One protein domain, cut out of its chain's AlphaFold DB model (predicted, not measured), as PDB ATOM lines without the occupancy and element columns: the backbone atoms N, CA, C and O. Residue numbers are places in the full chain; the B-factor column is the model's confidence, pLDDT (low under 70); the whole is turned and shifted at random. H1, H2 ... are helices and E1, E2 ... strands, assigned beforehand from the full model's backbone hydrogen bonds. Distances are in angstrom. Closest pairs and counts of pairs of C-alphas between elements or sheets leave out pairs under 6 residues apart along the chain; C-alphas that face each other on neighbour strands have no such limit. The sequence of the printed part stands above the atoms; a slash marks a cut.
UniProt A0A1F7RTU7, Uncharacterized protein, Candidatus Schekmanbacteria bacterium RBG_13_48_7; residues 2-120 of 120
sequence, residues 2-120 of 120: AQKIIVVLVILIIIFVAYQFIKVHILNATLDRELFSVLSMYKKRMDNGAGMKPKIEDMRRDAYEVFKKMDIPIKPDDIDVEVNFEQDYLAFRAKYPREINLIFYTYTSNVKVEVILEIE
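Overview. This is residues 2 to 120 of the 120 residues of an uncharacterized protein of Candidatus Schekmanbacteria bacterium RBG_13_48_7 (UniProt A0A1F7RTU7). A twisted sheet of four strands has helices H1 and H2 over one face, two layers, and from this body residues 2 to 26 of H1 stick out as a long arm. The printed part has 119 residues, class mixed, in the order H1 H2 E1 E2 E3 E4; the sheet is a meander, each strand the antiparallel neighbour of the one before. It is loose, radius of gyration of the C-alphas 18.8 A, spanning 73 by 28 by 25 A.

Arrangement. E1, residues 79 to 84, neighbours E2, residues 89 to 96, with N 82 and O 91 2.9 A apart. E3, residues 100 to 107, neighbours E2, N 92 and O 104 2.8 A apart, and E4, residues 116 to 119, N 101 and O 118 2.9 A apart. H1, residues 2 to 48, touches H2, residues 56 to 69, with residues 31 to 42 alone; the closest C-alphas, of Leu 35 and Ala 63, are 6.5 A apart. This hairpin has a shallow tilt of 27 degrees, opposite ways. Every O i to N i+4 pair in H1 and H2 is within hydrogen-bond range.

Along the chain. H1 runs 69.4 A from C-alpha 2 at (54.257, 11.530, 54.843); H2 20.0 A. E4 ends at (16.537, 30.339, 60.994).

Size, cuts and confidence. The printed part has no cut. Confidence is under 70 in 44 residues, among them 96 to 120.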
ATOM      1  N   ALA A   2      55.378  10.574  54.790       78.31
ATOM      2  CA  ALA A   2      54.257  11.530  54.843       78.31
ATOM      3  C   ALA A   2      52.842  10.900  54.838       78.31
ATOM      4  O   ALA A   2      51.973  11.338  55.581       78.31
ATOM      5  N   GLN A   3      52.619   9.820  54.080       83.31
ATOM      6  CA  GLN A   3      51.308   9.157  53.996       83.31
ATOM      7  C   GLN A   3      50.797   8.624  55.347       83.31
ATOM      8  O   GLN A   3      49.609   8.714  55.631       83.31
ATOM      9  N   LYS A   4      51.688   8.116  56.213       86.88
ATOM     10  CA  LYS A   4      51.298   7.599  57.537       86.88
ATOM     11  C   LYS A   4      50.810   8.719  58.465       86.88
ATOM     12  O   LYS A   4      49.898   8.496  59.248       86.88
ATOM     13  N   ILE A   5      51.373   9.922  58.334       90.44
ATOM     14  CA  ILE A   5      50.976  11.104  59.117       90.44
ATOM     15  C   ILE A   5      49.573  11.568  58.707       90.44
ATOM     16  O   ILE A   5      48.741  11.844  59.566       90.44
ATOM     17  N   ILE A   6      49.286  11.579  57.400       90.75
ATOM     18  CA  ILE A   6      47.968  11.958  56.868       90.75
ATOM     19  C   ILE A   6      46.880  11.013  57.393       90.75
ATOM     20  O   ILE A   6      45.840  11.475  57.853       90.75
ATOM     21  N   VAL A   7      47.132   9.699  57.390       91.38
ATOM     22  CA  VAL A   7      46.167   8.705  57.893       91.38
ATOM     23  C   VAL A   7      45.843   8.932  59.373       91.38
ATOM     24  O   VAL A   7      44.674   8.903  59.753       91.38
ATOM     25  N   VAL A   8      46.849   9.218  60.204       91.50
ATOM     26  CA  VAL A   8      46.638   9.500  61.635       91.50
ATOM     27  C   VAL A   8      45.820  10.780  61.836       91.50
ATOM     28  O   VAL A   8      44.880  10.781  62.627       91.50
ATOM     29  N   LEU A   9      46.122  11.849  61.094       92.94
ATOM     30  CA  LEU A   9      45.369  13.106  61.158       92.94
ATOM     31  C   LEU A   9      43.894  12.924  60.789       92.94
ATOM     32  O   LEU A   9      43.022  13.431  61.491       92.94
ATOM     33  N   VAL A  10      43.604  12.169  59.728       92.62
ATOM     34  CA  VAL A  10      42.223  11.896  59.303       92.62
ATOM     35  C   VAL A  10      41.454  11.141  60.389       92.62
ATOM     36  O   VAL A  10      40.325  11.511  60.705       92.62
ATOM     37  N   ILE A  11      42.072  10.133  61.013       93.88
ATOM     38  CA  ILE A  11      41.449   9.382  62.112       93.88
ATOM     39  C   ILE A  11      41.143  10.307  63.298       93.88
ATOM     40  O   ILE A  11      40.040  10.255  63.843       93.88
ATOM     41  N   LEU A  12      42.075  11.190  63.670       91.12
ATOM     42  CA  LEU A  12      41.861  12.151  64.758       91.12
ATOM     43  C   LEU A  12      40.706  13.118  64.461       91.12
ATOM     44  O   LEU A  12      39.906  13.398  65.353       91.12
ATOM     45  N   ILE A  13      40.575  13.583  63.214       92.06
ATOM     46  CA  ILE A  13      39.461  14.448  62.794       92.06
ATOM     47  C   ILE A  13      38.127  13.701  62.893       92.06
ATOM     48  O   ILE A  13      37.167  14.248  63.431       92.06
ATOM     49  N   ILE A  14      38.055  12.451  62.426       90.50
ATOM     50  CA  ILE A  14      36.825  11.647  62.499       90.50
ATOM     51  C   ILE A  14      36.404  11.432  63.957       90.50
ATOM     52  O   ILE A  14      35.234  11.625  64.286       90.50
ATOM     53  N   ILE A  15      37.349  11.091  64.841       88.62
ATOM     54  CA  ILE A  15      37.081  10.931  66.280       88.62
ATOM     55  C   ILE A  15      36.562  12.244  66.878       88.62
ATOM     56  O   ILE A  15      35.578  12.237  67.617       88.62
ATOM     57  N   PHE A  16      37.184  13.374  66.535       91.62
ATOM     58  CA  PHE A  16      36.751  14.688  67.000       91.62
ATOM     59  C   PHE A  16      35.324  15.025  66.545       91.62
ATOM     60  O   PHE A  16      34.497  15.423  67.364       91.62
ATOM     61  N   VAL A  17      35.004  14.823  65.264       84.44
ATOM     62  CA  VAL A  17      33.662  15.082  64.717       84.44
ATOM     63  C   VAL A  17      32.618  14.168  65.365       84.44
ATOM     64  O   VAL A  17      31.567  14.648  65.791       84.44
ATOM     65  N   ALA A  18      32.918  12.874  65.505       81.75
ATOM     66  CA  ALA A  18      32.028  11.917  66.160       81.75
ATOM     67  C   ALA A  18      31.754  12.302  67.623       81.75
ATOM     68  O   ALA A  18      30.609  12.254  68.071       81.75
ATOM     69  N   TYR A  19      32.781  12.750  68.353       89.06
ATOM     70  CA  TYR A  19      32.627  13.234  69.723       89.06
ATOM     71  C   TYR A  19      31.680  14.442  69.811       89.06
ATOM     72  O   TYR A  19      30.779  14.448  70.651       89.06
ATOM     73  N   GLN A  20      31.829  15.435  68.925       70.38
ATOM     74  CA  GLN A  20      30.923  16.591  68.893       70.38
ATOM     75  C   GLN A  20      29.480  16.172  68.581       70.38
ATOM     76  O   GLN A  20      28.550  16.647  69.228       70.38
ATOM     77  N   PHE A  21      29.288  15.238  67.647       74.75
ATOM     78  CA  PHE A  21      27.961  14.741  67.281       74.75
ATOM     79  C   PHE A  21      27.258  14.027  68.446       74.75
ATOM     80  O   PHE A  21      26.096  14.318  68.733       74.75
ATOM     81  N   ILE A  22      27.971  13.142  69.157       70.44
ATOM     82  CA  ILE A  22      27.455  12.454  70.354       70.44
ATOM     83  C   ILE A  22      27.106  13.472  71.443       70.44
ATOM     84  O   ILE A  22      26.034  13.387  72.044       70.44
ATOM     85  N   LYS A  23      27.977  14.463  71.669       70.38
ATOM     86  CA  LYS A  23      27.735  15.528  72.648       70.38
ATOM     87  C   LYS A  23      26.446  16.293  72.338       70.38
ATOM     88  O   LYS A  23      25.650  16.505  73.246       70.38
ATOM     89  N   VAL A  24      26.212  16.650  71.073       70.94
ATOM     90  CA  VAL A  24      24.980  17.330  70.634       70.94
ATOM     91  C   VAL A  24      23.742  16.453  70.846       70.94
ATOM     92  O   VAL A  24      22.736  16.946  71.346       70.94
ATOM     93  N   HIS A  25      23.809  15.152  70.547       72.31
ATOM     94  CA  HIS A  25      22.674  14.238  70.746       72.31
ATOM     95  C   HIS A  25      22.303  14.070  72.220       72.31
ATOM     96  O   HIS A  25      21.126  14.106  72.570       72.31
ATOM     97  N   ILE A  26      23.303  13.909  73.091       69.69
ATOM     98  CA  ILE A  26      23.087  13.803  74.540       69.69
ATOM     99  C   ILE A  26      22.532  15.117  75.093       69.69
ATOM    100  O   ILE A  26      21.620  15.092  75.922       69.69
ATOM    101  N   LEU A  27      23.055  16.255  74.624       71.88
ATOM    102  CA  LEU A  27      22.559  17.576  75.003       71.88
ATOM    103  C   LEU A  27      21.082  17.726  74.623       71.88
ATOM    104  O   LEU A  27      20.288  18.098  75.479       71.88
ATOM    105  N   ASN A  28      20.713  17.356  73.393       67.38
ATOM    106  CA  ASN A  28      19.334  17.425  72.913       67.38
ATOM    107  C   ASN A  28      18.397  16.526  73.734       67.38
ATOM    108  O   ASN A  28      17.405  16.996  74.274       67.38
ATOM    109  N   ALA A  29      18.765  15.258  73.943       69.56
ATOM    110  CA  ALA A  29      17.952  14.320  74.722       69.56
ATOM    111  C   ALA A  29      17.772  14.749  76.190       69.56
ATOM    112  O   ALA A  29      16.737  14.498  76.809       69.56
ATOM    113  N   THR A  30      18.790  15.391  76.767       76.44
ATOM    114  CA  THR A  30      18.722  15.913  78.136       76.44
ATOM    115  C   THR A  30      17.858  17.170  78.197       76.44
ATOM    116  O   THR A  30      17.038  17.296  79.106       76.44
ATOM    117  N   LEU A  31      18.003  18.067  77.219       72.44
ATOM    118  CA  LEU A  31      17.221  19.295  77.103       72.44
ATOM    119  C   LEU A  31      15.730  18.980  76.927       72.44
ATOM    120  O   LEU A  31      14.910  19.513  77.673       72.44
ATOM    121  N   ASP A  32      15.408  18.041  76.033       72.19
ATOM    122  CA  ASP A  32      14.049  17.546  75.811       72.19
ATOM    123  C   ASP A  32      13.434  17.024  77.109       72.19
ATOM    124  O   ASP A  32      12.317  17.393  77.467       72.19
ATOM    125  N   ARG A  33      14.172  16.200  77.863       76.06
ATOM    126  CA  ARG A  33      13.691  15.622  79.124       76.06
ATOM    127  C   ARG A  33      13.446  16.677  80.207       76.06
ATOM    128  O   ARG A  33      12.454  16.582  80.933       76.06
ATOM    129  N   GLU A  34      14.354  17.634  80.368       79.88
ATOM    130  CA  GLU A  34      14.265  18.667  81.409       79.88
ATOM    131  C   GLU A  34      13.138  19.663  81.100       79.88
ATOM    132  O   GLU A  34      12.285  19.910  81.956       79.88
ATOM    133  N   LEU A  35      13.051  20.159  79.859       76.94
ATOM    134  CA  LEU A  35      11.956  21.041  79.438       76.94
ATOM    135  C   LEU A  35      10.608  20.316  79.472       76.94
ATOM    136  O   LEU A  35       9.618  20.886  79.936       76.94
ATOM    137  N   PHE A  36      10.569  19.037  79.091       75.12
ATOM    138  CA  PHE A  36       9.373  18.211  79.238       75.12
ATOM    139  C   PHE A  36       8.900  18.113  80.695       75.12
ATOM    140  O   PHE A  36       7.700  18.210  80.967       75.12
ATOM    141  N   SER A  37       9.826  17.937  81.642       80.75
ATOM    142  CA  SER A  37       9.506  17.882  83.072       80.75
ATOM    143  C   SER A  37       8.863  19.187  83.555       80.75
ATOM    144  O   SER A  37       7.858  19.154  84.273       80.75
ATOM    145  N   VAL A  38       9.394  20.334  83.113       80.62
ATOM    146  CA  VAL A  38       8.821  21.657  83.408       80.62
ATOM    147  C   VAL A  38       7.404  21.764  82.834       80.62
ATOM    148  O   VAL A  38       6.463  22.037  83.584       80.62
ATOM    149  N   LEU A  39       7.220  21.481  81.540       76.38
ATOM    150  CA  LEU A  39       5.910  21.556  80.879       76.38
ATOM    151  C   LEU A  39       4.872  20.634  81.546       76.38
ATOM    152  O   LEU A  39       3.753  21.057  81.841       76.38
ATOM    153  N   SER A  40       5.263  19.400  81.869       77.75
ATOM    154  CA  SER A  40       4.402  18.409  82.529       77.75
ATOM    155  C   SER A  40       3.967  18.834  83.927       77.75
ATOM    156  O   SER A  40       2.815  18.619  84.311       77.75
ATOM    157  N   MET A  41       4.864  19.455  84.700       83.69
ATOM    158  CA  MET A  41       4.523  19.994  86.017       83.69
ATOM    159  C   MET A  41       3.424  21.057  85.899       83.69
ATOM    160  O   MET A  41       2.460  21.030  86.669       83.69
ATOM    161  N   TYR A  42       3.553  21.980  84.944       79.69
ATOM    162  CA  TYR A  42       2.576  23.048  84.735       79.69
ATOM    163  C   TYR A  42       1.236  22.526  84.225       79.69
ATOM    164  O   TYR A  42       0.193  22.926  84.747       79.69
ATOM    165  N   LYS A  43       1.247  21.552  83.312       74.69
ATOM    166  CA  LYS A  43       0.027  20.869  82.878       74.69
ATOM    167  C   LYS A  43      -0.674  20.162  84.037       74.69
ATOM    168  O   LYS A  43      -1.859  20.373  84.263       74.69
ATOM    169  N   LYS A  44       0.071  19.433  84.872       77.62
ATOM    170  CA  LYS A  44      -0.483  18.797  86.073       77.62
ATOM    171  C   LYS A  44      -1.125  19.819  87.020       77.62
ATOM    172  O   LYS A  44      -2.142  19.508  87.635       77.62
ATOM    173  N   ARG A  45      -0.566  21.027  87.153       77.19
ATOM    174  CA  ARG A  45      -1.189  22.112  87.937       77.19
ATOM    175  C   ARG A  45      -2.494  22.597  87.302       77.19
ATOM    176  O   ARG A  45      -3.452  22.818  88.034       77.19
ATOM    177  N   MET A  46      -2.541  22.708  85.974       73.75
ATOM    178  CA  MET A  46      -3.755  23.067  85.233       73.75
ATOM    179  C   MET A  46      -4.855  22.005  85.359       73.75
ATOM    180  O   MET A  46      -6.010  22.360  85.567       73.75
ATOM    181  N   ASP A  47      -4.500  20.722  85.297       74.56
ATOM    182  CA  ASP A  47      -5.468  19.621  85.362       74.56
ATOM    183  C   ASP A  47      -5.982  19.370  86.795       74.56
ATOM    184  O   ASP A  47      -7.135  18.990  86.982       74.56
ATOM    185  N   ASN A  48      -5.149  19.595  87.822       75.88
ATOM    186  CA  ASN A  48      -5.519  19.376  89.233       75.88
ATOM    187  C   ASN A  48      -6.108  20.613  89.929       75.88
ATOM    188  O   ASN A  48      -6.630  20.501  91.037       75.88
ATOM    189  N   GLY A  49      -5.998  21.793  89.321       60.97
ATOM    190  CA  GLY A  49      -6.472  23.048  89.885       60.97
ATOM    191  C   GLY A  49      -7.398  23.754  88.912       60.97
ATOM    192  O   GLY A  49      -6.941  24.549  88.094       60.97
ATOM    193  N   ALA A  50      -8.704  23.521  89.039       54.38
ATOM    194  CA  ALA A  50      -9.730  24.334  88.396       54.38
ATOM    195  C   ALA A  50      -9.634  25.796  88.893       54.38
ATOM    196  O   ALA A  50     -10.326  26.183  89.829       54.38
ATOM    197  N   GLY A  51      -8.734  26.605  88.313       54.84
ATOM    198  CA  GLY A  51      -8.705  28.059  88.525       54.84
ATOM    199  C   GLY A  51      -7.346  28.760  88.618       54.84
ATOM    200  O   GLY A  51      -7.327  29.986  88.538       54.84
ATOM    201  N   MET A  52      -6.208  28.067  88.743       62.75
ATOM    202  CA  MET A  52      -4.896  28.739  88.729       62.75
ATOM    203  C   MET A  52      -4.191  28.525  87.391       62.75
ATOM    204  O   MET A  52      -3.448  27.563  87.206       62.75
ATOM    205  N   LYS A  53      -4.412  29.458  86.457       65.31
ATOM    206  CA  LYS A  53      -3.582  29.563  85.252       65.31
ATOM    207  C   LYS A  53      -2.134  29.826  85.691       65.31
ATOM    208  O   LYS A  53      -1.919  30.758  86.472       65.31
ATOM    209  N   PRO A  54      -1.155  29.020  85.252       68.06
ATOM    210  CA  PRO A  54       0.237  29.279  85.579       68.06
ATOM    211  C   PRO A  54       0.653  30.638  85.018       68.06
ATOM    212  O   PRO A  54       0.284  30.999  83.901       68.06
ATOM    213  N   LYS A  55       1.387  31.410  85.822       81.12
ATOM    214  CA  LYS A  55       1.946  32.680  85.365       81.12
ATOM    215  C   LYS A  55       3.021  32.385  84.328       81.12
ATOM    216  O   LYS A  55       3.906  31.565  84.574       81.12
ATOM    217  N   ILE A  56       2.946  33.073  83.194       80.00
ATOM    218  CA  ILE A  56       3.926  32.963  82.110       80.00
ATOM    219  C   ILE A  56       5.335  33.256  82.638       80.00
ATOM    220  O   ILE A  56       6.289  32.579  82.261       80.00
ATOM    221  N   GLU A  57       5.468  34.189  83.583       82.31
ATOM    222  CA  GLU A  57       6.747  34.536  84.203       82.31
ATOM    223  C   GLU A  57       7.376  33.373  84.985       82.31
ATOM    224  O   GLU A  57       8.595  33.203  84.954       82.31
ATOM    225  N   ASP A  58       6.566  32.552  85.664       84.12
ATOM    226  CA  ASP A  58       7.071  31.385  86.394       84.12
ATOM    227  C   ASP A  58       7.546  30.302  85.416       84.12
ATOM    228  O   ASP A  58       8.618  29.726  85.599       84.12
ATOM    229  N   MET A  59       6.798  30.092  84.327       80.75
ATOM    230  CA  MET A  59       7.182  29.164  83.261       80.75
ATOM    231  C   MET A  59       8.471  29.605  82.554       80.75
ATOM    232  O   MET A  59       9.362  28.787  82.332       80.75
ATOM    233  N   ARG A  60       8.596  30.905  82.252       83.94
ATOM    234  CA  ARG A  60       9.796  31.508  81.652       83.94
ATOM    235  C   ARG A  60      11.017  31.329  82.551       83.94
ATOM    236  O   ARG A  60      12.080  30.945  82.067       83.94
ATOM    237  N   ARG A  61      10.871  31.586  83.856       87.31
ATOM    238  CA  ARG A  61      11.955  31.418  84.835       87.31
ATOM    239  C   ARG A  61      12.419  29.965  84.916       87.31
ATOM    240  O   ARG A  61      13.620  29.714  84.894       87.31
ATOM    241  N   ASP A  62      11.490  29.019  84.996       87.62
ATOM    242  CA  ASP A  62      11.843  27.603  85.134       87.62
ATOM    243  C   ASP A  62      12.479  27.050  83.846       87.62
ATOM    244  O   ASP A  62      13.452  26.299  83.919       87.62
ATOM    245  N   ALA A  63      12.008  27.477  82.667       82.56
ATOM    246  CA  ALA A  63      12.660  27.169  81.393       82.56
ATOM    247  C   ALA A  63      14.076  27.769  81.318       82.56
ATOM    248  O   ALA A  63      15.017  27.084  80.919       82.56
ATOM    249  N   TYR A  64      14.254  29.018  81.764       87.44
ATOM    250  CA  TYR A  64      15.570  29.659  81.835       87.44
ATOM    251  C   TYR A  64      16.555  28.885  82.714       87.44
ATOM    252  O   TYR A  64      17.704  28.697  82.317       87.44
ATOM    253  N   GLU A  65      16.130  28.388  83.877       88.75
ATOM    254  CA  GLU A  65      17.008  27.583  84.735       88.75
ATOM    255  C   GLU A  65      17.436  26.270  84.058       88.75
ATOM    256  O   GLU A  65      18.583  25.848  84.226       88.75
ATOM    257  N   VAL A  66      16.579  25.663  83.228       85.31
ATOM    258  CA  VAL A  66      16.968  24.516  82.389       85.31
ATOM    259  C   VAL A  66      18.026  24.929  81.366       85.31
ATOM    260  O   VAL A  66      19.081  24.298  81.304       85.31
ATOM    261  N   PHE A  67      17.805  26.007  80.608       83.56
ATOM    262  CA  PHE A  67      18.787  26.488  79.627       83.56
ATOM    263  C   PHE A  67      20.135  26.830  80.281       83.56
ATOM    264  O   PHE A  67      21.188  26.415  79.796       83.56
ATOM    265  N   LYS A  68      20.107  27.488  81.440       85.88
ATOM    266  CA  LYS A  68      21.293  27.827  82.233       85.88
ATOM    267  C   LYS A  68      22.037  26.590  82.742       85.88
ATOM    268  O   LYS A  68      23.261  26.546  82.656       85.88
ATOM    269  N   LYS A  69      21.326  25.571  83.243       85.00
ATOM    270  CA  LYS A  69      21.920  24.286  83.672       85.00
ATOM    271  C   LYS A  69      22.627  23.575  82.518       85.00
ATOM    272  O   LYS A  69      23.619  22.883  82.736       85.00
ATOM    273  N   MET A  70      22.112  23.757  81.308       78.62
ATOM    274  CA  MET A  70      22.627  23.156  80.081       78.62
ATOM    275  C   MET A  70      23.738  23.982  79.420       78.62
ATOM    276  O   MET A  70      24.203  23.601  78.346       78.62
ATOM    277  N   ASP A  71      24.176  25.077  80.056       81.75
ATOM    278  CA  ASP A  71      25.179  26.008  79.520       81.75
ATOM    279  C   ASP A  71      24.771  26.575  78.144       81.75
ATOM    280  O   ASP A  71      25.588  26.786  77.247       81.75
ATOM    281  N   ILE A  72      23.462  26.784  77.955       78.56
ATOM    282  CA  ILE A  72      22.876  27.325  76.729       78.56
ATOM    283  C   ILE A  72      22.770  28.854  76.894       78.56
ATOM    284  O   ILE A  72      22.048  29.317  77.780       78.56
ATOM    285  N   PRO A  73      23.465  29.662  76.066       78.12
ATOM    286  CA  PRO A  73      23.553  31.117  76.224       78.12
ATOM    287  C   PRO A  73      22.289  31.849  75.732       78.12
ATOM    288  O   PRO A  73      22.321  32.570  74.737       78.12
ATOM    289  N   ILE A  74      21.176  31.662  76.436       80.50
ATOM    290  CA  ILE A  74      19.882  32.326  76.203       80.50
ATOM    291  C   ILE A  74      19.620  33.274  77.374       80.50
ATOM    292  O   ILE A  74      19.881  32.896  78.516       80.50
ATOM    293  N   LYS A  75      19.115  34.490  77.139       81.88
ATOM    294  CA  LYS A  75      18.679  35.378  78.233       81.88
ATOM    295  C   LYS A  75      17.210  35.117  78.578       81.88
ATOM    296  O   LYS A  75      16.460  34.667  77.721       81.88
ATOM    297  N   PRO A  76      16.749  35.455  79.796       77.88
ATOM    298  CA  PRO A  76      15.337  35.306  80.154       77.88
ATOM    299  C   PRO A  76      14.384  36.018  79.184       77.88
ATOM    300  O   PRO A  76      13.339  35.472  78.852       77.88
ATOM    301  N   ASP A  77      14.764  37.206  78.706       83.25
ATOM    302  CA  ASP A  77      13.966  38.008  77.767       83.25
ATOM    303  C   ASP A  77      13.897  37.398  76.362       83.25
ATOM    304  O   ASP A  77      12.998  37.725  75.593       83.25
ATOM    305  N   ASP A  78      14.815  36.483  76.042       80.25
ATOM    306  CA  ASP A  78      14.827  35.756  74.778       80.25
ATOM    307  C   ASP A  78      13.869  34.546  74.811       80.25
ATOM    308  O   ASP A  78      13.713  33.863  73.804       80.25
ATOM    309  N   ILE A  79      13.231  34.250  75.953       79.94
ATOM    310  CA  ILE A  79      12.305  33.123  76.122       79.94
ATOM    311  C   ILE A  79      10.868  33.638  76.108       79.94
ATOM    312  O   ILE A  79      10.358  34.198  77.086       79.94
ATOM    313  N   ASP A  80      10.185  33.378  75.008       79.75
ATOM    314  CA  ASP A  80       8.746  33.495  74.903       79.75
ATOM    315  C   ASP A  80       8.058  32.182  75.310       79.75
ATOM    316  O   ASP A  80       8.582  31.077  75.134       79.75
ATOM    317  N   VAL A  81       6.883  32.296  75.916       73.00
ATOM    318  CA  VAL A  81       6.111  31.144  76.388       73.00
ATOM    319  C   VAL A  81       4.726  31.248  75.787       73.00
ATOM    320  O   VAL A  81       3.968  32.164  76.100       73.00
ATOM    321  N   GLU A  82       4.384  30.276  74.955       71.50
ATOM    322  CA  GLU A  82       3.092  30.206  74.298       71.50
ATOM    323  C   GLU A  82       2.259  29.106  74.962       71.50
ATOM    324  O   GLU A  82       2.645  27.938  75.021       71.50
ATOM    325  N   VAL A  83       1.102  29.486  75.497       66.81
ATOM    326  CA  VAL A  83       0.174  28.557  76.144       66.81
ATOM    327  C   VAL A  83      -1.114  28.535  75.337       66.81
ATOM    328  O   VAL A  83      -1.878  29.501  75.372       66.81
ATOM    329  N   ASN A  84      -1.375  27.430  74.635       67.44
ATOM    330  CA  ASN A  84      -2.595  27.264  73.857       67.44
ATOM    331  C   ASN A  84      -3.500  26.209  74.499       67.44
ATOM    332  O   ASN A  84      -3.318  25.001  74.356       67.44
ATOM    333  N   PHE A  85      -4.511  26.699  75.212       60.81
ATOM    334  CA  PHE A  85      -5.483  25.858  75.907       60.81
ATOM    335  C   PHE A  85      -6.489  25.189  74.958       60.81
ATOM    336  O   PHE A  85      -7.057  24.165  75.323       60.81
ATOM    337  N   GLU A  86      -6.730  25.750  73.768       55.59
ATOM    338  CA  GLU A  86      -7.715  25.225  72.809       55.59
ATOM    339  C   GLU A  86      -7.181  24.009  72.049       55.59
ATOM    340  O   GLU A  86      -7.922  23.070  71.770       55.59
ATOM    341  N   GLN A  87      -5.882  24.015  71.750       59.28
ATOM    342  CA  GLN A  87      -5.180  22.907  71.100       59.28
ATOM    343  C   GLN A  87      -4.432  22.006  72.099       59.28
ATOM    344  O   GLN A  87      -3.699  21.108  71.690       59.28
ATOM    345  N   ASP A  88      -4.630  22.249  73.402       64.06
ATOM    346  CA  ASP A  88      -4.069  21.490  74.525       64.06
ATOM    347  C   ASP A  88      -2.547  21.276  74.409       64.06
ATOM    348  O   ASP A  88      -2.022  20.187  74.669       64.06
ATOM    349  N   TYR A  89      -1.833  22.333  73.997       66.12
ATOM    350  CA  TYR A  89      -0.374  22.349  73.943       66.12
ATOM    351  C   TYR A  89       0.223  23.500  74.754       66.12
ATOM    352  O   TYR A  89      -0.319  24.604  74.860       66.12
ATOM    353  N   LEU A  90       1.389  23.225  75.330       67.06
ATOM    354  CA  LEU A  90       2.259  24.213  75.958       67.06
ATOM    355  C   LEU A  90       3.544  24.268  75.143       67.06
ATOM    356  O   LEU A  90       4.113  23.208  74.863       67.06
ATOM    357  N   ALA A  91       3.991  25.469  74.780       69.50
ATOM    358  CA  ALA A  91       5.217  25.665  74.030       69.50
ATOM    359  C   ALA A  91       6.155  26.691  74.683       69.50
ATOM    360  O   ALA A  91       5.742  27.762  75.124       69.50
ATOM    361  N   PHE A  92       7.445  26.368  74.710       70.44
ATOM    362  CA  PHE A  92       8.519  27.325  74.952       70.44
ATOM    363  C   PHE A  92       9.128  27.716  73.616       70.44
ATOM    364  O   PHE A  92       9.527  26.841  72.854       70.44
ATOM    365  N   ARG A  93       9.230  29.013  73.341       73.50
ATOM    366  CA  ARG A  93       9.964  29.539  72.195       73.50
ATOM    367  C   ARG A  93      11.135  30.349  72.720       73.50
ATOM    368  O   ARG A  93      10.938  31.399  73.310       73.50
ATOM    369  N   ALA A  94      12.353  29.877  72.518       69.94
ATOM    370  CA  ALA A  94      13.543  30.605  72.931       69.94
ATOM    371  C   ALA A  94      14.325  31.091  71.710       69.94
ATOM    372  O   ALA A  94      14.692  30.292  70.849       69.94
ATOM    373  N   LYS A  95      14.603  32.395  71.642       70.88
ATOM    374  CA  LYS A  95      15.471  32.989  70.629       70.88
ATOM    375  C   LYS A  95      16.924  32.720  71.012       70.88
ATOM    376  O   LYS A  95      17.480  33.306  71.936       70.88
ATOM    377  N   TYR A  96      17.541  31.789  70.306       65.44
ATOM    378  CA  TYR A  96      18.951  31.473  70.447       65.44
ATOM    379  C   TYR A  96      19.798  32.471  69.633       65.44
ATOM    380  O   TYR A  96      19.324  32.997  68.615       65.44
ATOM    381  N   PRO A  97      21.053  32.764  70.036       62.12
ATOM    382  CA  PRO A  97      21.940  33.618  69.252       62.12
ATOM    383  C   PRO A  97      21.993  33.194  67.780       62.12
ATOM    384  O   PRO A  97      22.073  32.001  67.489       62.12
ATOM    385  N   ARG A  98      22.043  34.181  66.870       58.88
ATOM    386  CA  ARG A  98      21.962  34.012  65.401       58.88
ATOM    387  C   ARG A  98      20.560  33.721  64.855       58.88
ATOM    388  O   ARG A  98      20.446  33.017  63.864       58.88
ATOM    389  N   GLU A  99      19.532  34.273  65.499       59.81
ATOM    390  CA  GLU A  99      18.151  34.258  64.979       59.81
ATOM    391  C   GLU A  99      17.576  32.843  64.819       59.81
ATOM    392  O   GLU A  99      16.706  32.598  63.995       59.81
ATOM    393  N   ILE A 100      18.053  31.906  65.647       56.66
ATOM    394  CA  ILE A 100      17.535  30.540  65.694       56.66
ATOM    395  C   ILE A 100      16.410  30.504  66.729       56.66
ATOM    396  O   ILE A 100      16.676  30.647  67.923       56.66
ATOM    397  N   ASN A 101      15.166  30.288  66.310       61.84
ATOM    398  CA  ASN A 101      14.082  30.026  67.256       61.84
ATOM    399  C   ASN A 101      14.105  28.548  67.642       61.84
ATOM    400  O   ASN A 101      14.014  27.688  66.771       61.84
ATOM    401  N   LEU A 102      14.234  28.263  68.937       64.12
ATOM    402  CA  LEU A 102      14.067  26.934  69.515       64.12
ATOM    403  C   LEU A 102      12.646  26.827  70.051       64.12
ATOM    404  O   LEU A 102      12.317  27.442  71.068       64.12
ATOM    405  N   ILE A 103      11.803  26.071  69.361       64.25
ATOM    406  CA  ILE A 103      10.434  25.804  69.801       64.25
ATOM    407  C   ILE A 103      10.434  24.442  70.488       64.25
ATOM    408  O   ILE A 103      10.978  23.500  69.935       64.25
ATOM    409  N   PHE A 104       9.838  24.338  71.671       66.75
ATOM    410  CA  PHE A 104       9.630  23.088  72.399       66.75
ATOM    411  C   PHE A 104       8.159  23.005  72.757       66.75
ATOM    412  O   PHE A 104       7.708  23.771  73.604       66.75
ATOM    413  N   TYR A 105       7.412  22.098  72.144       64.88
ATOM    414  CA  TYR A 105       6.000  21.904  72.458       64.88
ATOM    415  C   TYR A 105       5.764  20.562  73.159       64.88
ATOM    416  O   TYR A 105       6.565  19.636  73.065       64.88
ATOM    417  N   THR A 106       4.649  20.446  73.873       59.91
ATOM    418  CA  THR A 106       4.130  19.164  74.363       59.91
ATOM    419  C   THR A 106       2.651  19.065  74.030       59.91
ATOM    420  O   THR A 106       1.907  20.009  74.283       59.91
ATOM    421  N   TYR A 107       2.217  17.916  73.508       57.06
ATOM    422  CA  TYR A 107       0.801  17.587  73.341       57.06
ATOM    423  C   TYR A 107       0.349  16.646  74.457       57.06
ATOM    424  O   TYR A 107       1.122  15.818  74.944       57.06
ATOM    425  N   THR A 108      -0.916  16.739  74.852       50.06
ATOM    426  CA  THR A 108      -1.489  15.932  75.941       50.06
ATOM    427  C   THR A 108      -1.729  14.470  75.625       50.06
ATOM    428  O   THR A 108      -1.763  13.645  76.532       50.06
ATOM    429  N   SER A 109      -1.887  14.130  74.353       46.12
ATOM    430  CA  SER A 109      -2.181  12.764  73.913       46.12
ATOM    431  C   SER A 109      -0.939  12.004  73.444       46.12
ATOM    432  O   SER A 109      -0.965  10.779  73.416       46.12
ATOM    433  N   ASN A 110       0.153  12.709  73.127       49.38
ATOM    434  CA  ASN A 110       1.464  12.146  72.815       49.38
ATOM    435  C   ASN A 110       2.543  13.190  73.101       49.38
ATOM    436  O   ASN A 110       2.621  14.230  72.450       49.38
ATOM    437  N   VAL A 111       3.400  12.894  74.069       46.81
ATOM    438  CA  VAL A 111       4.525  13.754  74.419       46.81
ATOM    439  C   VAL A 111       5.573  13.655  73.320       46.81
ATOM    440  O   VAL A 111       6.306  12.670  73.233       46.81
ATOM    441  N   LYS A 112       5.652  14.685  72.484       47.22
ATOM    442  CA  LYS A 112       6.731  14.863  71.520       47.22
ATOM    443  C   LYS A 112       7.283  16.263  71.716       47.22
ATOM    444  O   LYS A 112       6.585  17.222  71.425       47.22
ATOM    445  N   VAL A 113       8.502  16.349  72.236       50.03
ATOM    446  CA  VAL A 113       9.288  17.580  72.198       50.03
ATOM    447  C   VAL A 113       9.993  17.571  70.849       50.03
ATOM    448  O   VAL A 113      10.826  16.704  70.599       50.03
ATOM    449  N   GLU A 114       9.601  18.453  69.934       49.47
ATOM    450  CA  GLU A 114      10.388  18.694  68.727       49.47
ATOM    451  C   GLU A 114      11.135  19.996  68.887       49.47
ATOM    452  O   GLU A 114      10.504  21.036  69.024       49.47
ATOM    453  N   VAL A 115      12.460  19.933  68.808       54.09
ATOM    454  CA  VAL A 115      13.295  21.115  68.637       54.09
ATOM    455  C   VAL A 115      13.252  21.500  67.167       54.09
ATOM    456  O   VAL A 115      13.953  20.917  66.337       54.09
ATOM    457  N   ILE A 116      12.400  22.462  66.832       58.53
ATOM    458  CA  ILE A 116      12.412  23.073  65.502       58.53
ATOM    459  C   ILE A 116      13.492  24.150  65.520       58.53
ATOM    460  O   ILE A 116      13.468  25.014  66.387       58.53
ATOM    461  N   LEU A 117      14.447  24.061  64.592       56.56
ATOM    462  CA  LEU A 117      15.418  25.118  64.315       56.56
ATOM    463  C   LEU A 117      14.840  25.991  63.202       56.56
ATOM    464  O   LEU A 117      14.913  25.621  62.031       56.56
ATOM    465  N   GLU A 118      14.253  27.124  63.563       54.41
ATOM    466  CA  GLU A 118      13.826  28.128  62.585       54.41
ATOM    467  C   GLU A 118      14.920  29.190  62.481       54.41
ATOM    468  O   GLU A 118      15.221  29.843  63.476       54.41
ATOM    469  N   ILE A 119      15.555  29.296  61.312       55.00
ATOM    470  CA  ILE A 119      16.537  30.339  60.994       55.00
ATOM    471  C   ILE A 119      15.763  31.435  60.253       55.00
ATOM    472  O   ILE A 119      15.239  31.143  59.175       55.00
ATOM    473  N   GLU A 120      15.658  32.634  60.836       51.00
ATOM    474  CA  GLU A 120      15.200  33.831  60.099       51.00
ATOM    475  C   GLU A 120      16.216  34.251  59.017       51.00
ATOM    476  O   GLU A 120      17.444  34.107  59.239       51.00
TER     477      GLU A 120